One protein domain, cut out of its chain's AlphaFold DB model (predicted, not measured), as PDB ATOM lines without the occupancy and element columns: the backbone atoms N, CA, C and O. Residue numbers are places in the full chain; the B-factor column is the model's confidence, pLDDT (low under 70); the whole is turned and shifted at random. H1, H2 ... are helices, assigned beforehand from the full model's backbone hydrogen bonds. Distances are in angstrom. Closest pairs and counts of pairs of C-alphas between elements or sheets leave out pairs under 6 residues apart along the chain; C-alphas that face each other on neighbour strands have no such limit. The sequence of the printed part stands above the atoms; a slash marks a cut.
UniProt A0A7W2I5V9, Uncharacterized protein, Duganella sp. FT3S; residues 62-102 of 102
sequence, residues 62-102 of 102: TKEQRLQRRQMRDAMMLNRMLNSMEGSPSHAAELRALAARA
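This is residues 62 to 102 of the 102 residues of an uncharacterized protein of Duganella sp. FT3S (UniProt A0A7W2I5V9). Picture a lopsided helical hairpin: a long helix, H1, and a shorter one, H2, that folds back beside its last part, while residues 62 to 74 stick out alone. The printed part has 41 residues with two named helices, H1 then H2, and no named strand; its class is all helix. It is loose, with a radius of gyration of the C-alphas of 12.4 A, and spans 40 by 19 by 5 A.

Find C-alpha 63 at (14.199, 32.999, 98.262); from there H1, residues 63 to 84, runs 31.7 A to C-alpha 84 at (34.037, 47.768, 78.498). Go on to H2, residues 89 to 101, which runs 18.8 A and ends at C-alpha 101 at (37.081, 41.390, 97.908).

Look at Leu 82 and Ala 92, whose C-alphas, 5.5 A apart, are the closest of H1 and H2. The two helices touch, H1 with residues 78 to 82 alone. They form a helical hairpin, running opposite ways at a shallow tilt of 17 degrees. In H1 and H2 every O i to N i+4 pair is within hydrogen-bond range.

The two C-alphas farthest apart are those of Thr 62 and Gly 87, 40.2 A. The printed part has no cut, and the link from H1 to H2 is tight, with 4 residues. The B-factor column shows pLDDT under 70 at residues 86 to 89, 91 and 101 to 102.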
ATOM      1  N   THR A  62      11.700  30.781  94.671       79.44
ATOM      2  CA  THR A  62      12.128  30.608  96.063       79.44
ATOM      3  C   THR A  62      13.105  31.718  96.463       79.44
ATOM      4  O   THR A  62      13.674  32.404  95.609       79.44
ATOM      5  N   LYS A  63      13.277  31.958  97.770       79.56
ATOM      6  CA  LYS A  63      14.199  32.999  98.262       79.56
ATOM      7  C   LYS A  63      15.621  32.773  97.733       79.56
ATOM      8  O   LYS A  63      16.212  33.714  97.212       79.56
ATOM      9  N   GLU A  64      16.074  31.521  97.745       82.19
ATOM     10  CA  GLU A  64      17.368  31.103  97.193       82.19
ATOM     11  C   GLU A  64      17.483  31.389  95.694       82.19
ATOM     12  O   GLU A  64      18.427  32.035  95.249       82.19
ATOM     13  N   GLN A  65      16.467  31.028  94.904       82.94
ATOM     14  CA  GLN A  65      16.465  31.308  93.464       82.94
ATOM     15  C   GLN A  65      16.492  32.812  93.157       82.94
ATOM     16  O   GLN A  65      17.068  33.242  92.156       82.94
ATOM     17  N   ARG A  66      15.870  33.644  94.002       88.19
ATOM     18  CA  ARG A  66      15.941  35.106  93.857       88.19
ATOM     19  C   ARG A  66      17.319  35.648  94.209       88.19
ATOM     20  O   ARG A  66      17.767  36.570  93.533       88.19
ATOM     21  N   LEU A  67      17.958  35.107  95.245       89.00
ATOM     22  CA  LEU A  67      19.309  35.495  95.642       89.00
ATOM     23  C   LEU A  67      20.310  35.153  94.535       89.00
ATOM     24  O   LEU A  67      21.030  36.036  94.081       89.00
ATOM     25  N   GLN A  68      20.250  33.929  94.012       88.31
ATOM     26  CA  GLN A  68      21.093  33.488  92.901       88.31
ATOM     27  C   GLN A  68      20.904  34.359  91.656       88.31
ATOM     28  O   GLN A  68      21.878  34.772  91.038       88.31
ATOM     29  N   ARG A  69      19.664  34.732  91.309       89.94
ATOM     30  CA  ARG A  69      19.418  35.657  90.187       89.94
ATOM     31  C   ARG A  69      20.025  37.042  90.403       89.94
ATOM     32  O   ARG A  69      20.456  37.655  89.428       89.94
ATOM     33  N   ARG A  70      20.034  37.552  91.640       88.75
ATOM     34  CA  ARG A  70      20.693  38.827  91.963       88.75
ATOM     35  C   ARG A  70      22.204  38.694  91.800       88.75
ATOM     36  O   ARG A  70      22.767  39.440  91.012       88.75
ATOM     37  N   GLN A  71      22.800  37.668  92.401       90.56
ATOM     38  CA  GLN A  71      24.233  37.383  92.280       90.56
ATOM     39  C   GLN A  71      24.674  37.198  90.821       90.56
ATOM     40  O   GLN A  71      25.653  37.801  90.398       90.56
ATOM     41  N   MET A  72      23.922  36.440  90.013       90.38
ATOM     42  CA  MET A  72      24.205  36.284  88.580       90.38
ATOM     43  C   MET A  72      24.144  37.617  87.829       90.38
ATOM     44  O   MET A  72      24.961  37.861  86.944       90.38
ATOM     45  N   ARG A  73      23.180  38.485  88.160       91.38
ATOM     46  CA  ARG A  73      23.056  39.805  87.534       91.38
ATOM     47  C   ARG A  73      24.228  40.709  87.909       91.38
ATOM     48  O   ARG A  73      24.759  41.382  87.029       91.38
ATOM     49  N   ASP A  74      24.637  40.689  89.170       90.00
ATOM     50  CA  ASP A  74      25.742  41.501  89.678       90.00
ATOM     51  C   ASP A  74      27.075  41.031  89.067       90.00
ATOM     52  O   ASP A  74      27.835  41.839  88.532       90.00
ATOM     53  N   ALA A  75      27.295  39.714  88.989       88.62
ATOM     54  CA  ALA A  75      28.446  39.123  88.304       88.62
ATOM     55  C   ALA A  75      28.459  39.427  86.793       88.62
ATOM     56  O   ALA A  75      29.515  39.686  86.213       88.62
ATOM     57  N   MET A  76      27.300  39.421  86.127       89.56
ATOM     58  CA  MET A  76      27.199  39.769  84.705       89.56
ATOM     59  C   MET A  76      27.461  41.262  84.460       89.56
ATOM     60  O   MET A  76      28.101  41.618  83.471       89.56
ATOM     61  N   MET A  77      26.993  42.136  85.356       88.25
ATOM     62  CA  MET A  77      27.241  43.578  85.288       88.25
ATOM     63  C   MET A  77      28.728  43.888  85.463       88.25
ATOM     64  O   MET A  77      29.285  44.640  84.666       88.25
ATOM     65  N   LEU A  78      29.381  43.244  86.431       84.38
ATOM     66  CA  LEU A  78      30.820  43.350  86.640       84.38
ATOM     67  C   LEU A  78      31.616  42.856  85.421       84.38
ATOM     68  O   LEU A  78      32.500  43.561  84.943       84.38
ATOM     69  N   ASN A  79      31.271  41.686  84.866       83.94
ATOM     70  CA  ASN A  79      31.908  41.175  83.645       83.94
ATOM     71  C   ASN A  79      31.749  42.144  82.463       83.94
ATOM     72  O   ASN A  79      32.684  42.348  81.693       83.94
ATOM     73  N   ARG A  80      30.583  42.790  82.332       85.19
ATOM     74  CA  ARG A  80      30.367  43.816  81.305       85.19
ATOM     75  C   ARG A  80      31.247  45.047  81.530       85.19
ATOM     76  O   ARG A  80      31.782  45.565  80.557       85.19
ATOM     77  N   MET A  81      31.407  45.501  82.776       82.50
ATOM     78  CA  MET A  81      32.292  46.627  83.105       82.50
ATOM     79  C   MET A  81      33.749  46.312  82.763       82.50
ATOM     80  O   MET A  81      34.394  47.117  82.095       82.50
ATOM     81  N   LEU A  82      34.229  45.122  83.136       78.19
ATOM     82  CA  LEU A  82      35.579  44.655  82.814       78.19
ATOM     83  C   LEU A  82      35.835  44.659  81.301       78.19
ATOM     84  O   LEU A  82      36.824  45.240  80.861       78.19
ATOM     85  N   ASN A  83      34.914  44.103  80.509       79.75
ATOM     86  CA  ASN A  83      35.046  44.076  79.048       79.75
ATOM     87  C   ASN A  83      34.904  45.469  78.410       79.75
ATOM     88  O   ASN A  83      35.508  45.740  77.382       79.75
ATOM     89  N   SER A  84      34.135  46.387  79.005       79.19
ATOM     90  CA  SER A  84      34.037  47.768  78.498       79.19
ATOM     91  C   SER A  84      35.286  48.620  78.765       79.19
ATOM     92  O   SER A  84      35.448  49.669  78.150       79.19
ATOM     93  N   MET A  85      36.164  48.183  79.675       70.62
ATOM     94  CA  MET A  85      37.353  48.924  80.119       70.62
ATOM     95  C   MET A  85      38.667  48.407  79.513       70.62
ATOM     96  O   MET A  85      39.742  48.845  79.926       70.62
ATOM     97  N   GLU A  86      38.601  47.526  78.508       61.47
ATOM     98  CA  GLU A  86      39.748  46.882  77.839       61.47
ATOM     99  C   GLU A  86      40.807  47.855  77.273       61.47
ATOM    100  O   GLU A  86      41.928  47.445  76.992       61.47
ATOM    101  N   GLY A  87      40.507  49.157  77.174       65.38
ATOM    102  CA  GLY A  87      41.460  50.200  76.773       65.38
ATOM    103  C   GLY A  87      42.418  50.699  77.869       65.38
ATOM    104  O   GLY A  87      43.391  51.375  77.539       65.38
ATOM    105  N   SER A  88      42.191  50.390  79.156       66.25
ATOM    106  CA  SER A  88      43.088  50.798  80.254       66.25
ATOM    107  C   SER A  88      43.328  49.654  81.261       66.25
ATOM    108  O   SER A  88      42.454  49.361  82.083       66.25
ATOM    109  N   PRO A  89      44.509  49.003  81.242       67.81
ATOM    110  CA  PRO A  89      44.770  47.784  82.016       67.81
ATOM    111  C   PRO A  89      44.763  47.988  83.541       67.81
ATOM    112  O   PRO A  89      44.484  47.043  84.277       67.81
ATOM    113  N   SER A  90      45.007  49.208  84.030       71.50
ATOM    114  CA  SER A  90      44.952  49.540  85.461       71.50
ATOM    115  C   SER A  90      43.526  49.509  86.026       71.50
ATOM    116  O   SER A  90      43.294  48.883  87.056       71.50
ATOM    117  N   HIS A  91      42.546  50.085  85.323       68.69
ATOM    118  CA  HIS A  91      41.148  50.124  85.778       68.69
ATOM    119  C   HIS A  91      40.490  48.735  85.753       68.69
ATOM    120  O   HIS A  91      39.708  48.393  86.640       68.69
ATOM    121  N   ALA A  92      40.849  47.890  84.779       70.12
ATOM    122  CA  ALA A  92      40.407  46.497  84.747       70.12
ATOM    123  C   ALA A  92      40.989  45.675  85.916       70.12
ATOM    124  O   ALA A  92      40.302  44.808  86.463       70.12
ATOM    125  N   ALA A  93      42.232  45.954  86.328       71.88
ATOM    126  CA  ALA A  93      42.854  45.322  87.491       71.88
ATOM    127  C   ALA A  93      42.203  45.772  88.812       71.88
ATOM    128  O   ALA A  93      41.936  44.931  89.672       71.88
ATOM    129  N   GLU A  94      41.867  47.058  88.946       74.50
ATOM    130  CA  GLU A  94      41.158  47.596  90.115       74.50
ATOM    131  C   GLU A  94      39.752  46.997  90.272       74.50
ATOM    132  O   GLU A  94      39.380  46.569  91.366       74.50
ATOM    133  N   LEU A  95      38.990  46.861  89.181       70.50
ATOM    134  CA  LEU A  95      37.687  46.187  89.220       70.50
ATOM    135  C   LEU A  95      37.800  44.699  89.577       70.50
ATOM    136  O   LEU A  95      36.954  44.180  90.307       70.50
ATOM    137  N   ARG A  96      38.850  44.006  89.115       74.25
ATOM    138  CA  ARG A  96      39.126  42.614  89.511       74.25
ATOM    139  C   ARG A  96      39.469  42.500  90.996       74.25
ATOM    140  O   ARG A  96      39.026  41.557  91.644       74.25
ATOM    141  N   ALA A  97      40.219  43.459  91.537       78.50
ATOM    142  CA  ALA A  97      40.553  43.508  92.957       78.50
ATOM    143  C   ALA A  97      39.318  43.795  93.829       78.50
ATOM    144  O   ALA A  97      39.146  43.170  94.875       78.50
ATOM    145  N   LEU A  98      38.418  44.677  93.378       75.81
ATOM    146  CA  LEU A  98      37.131  44.916  94.040       75.81
ATOM    147  C   LEU A  98      36.223  43.680  93.994       75.81
ATOM    148  O   LEU A  98      35.591  43.353  94.994       75.81
ATOM    149  N   ALA A  99      36.210  42.963  92.870       73.81
ATOM    150  CA  ALA A  99      35.462  41.720  92.711       73.81
ATOM    151  C   ALA A  99      35.979  40.575  93.590       73.81
ATOM    152  O   ALA A  99      35.187  39.783  94.077       73.81
ATOM    153  N   ALA A 100      37.296  40.485  93.794       77.12
ATOM    154  CA  ALA A 100      37.910  39.471  94.651       77.12
ATOM    155  C   ALA A 100      37.705  39.739  96.155       77.12
ATOM    156  O   ALA A 100      37.957  38.857  96.974       77.12
ATOM    157  N   ARG A 101      37.293  40.960  96.519       69.25
ATOM    158  CA  ARG A 101      37.081  41.390  97.908       69.25
ATOM    159  C   ARG A 101      35.624  41.262  98.373       69.25
ATOM    160  O   ARG A 101      35.399  41.222  99.582       69.25
ATOM    161  N   ALA A 102      34.668  41.277  97.446       57.59
ATOM    162  CA  ALA A 102      33.234  41.171  97.722       57.59
ATOM    163  C   ALA A 102      32.788  39.708  97.849       57.59
ATOM    164  O   ALA A 102      31.884  39.459  98.677       57.59
TER     165      ALA A 102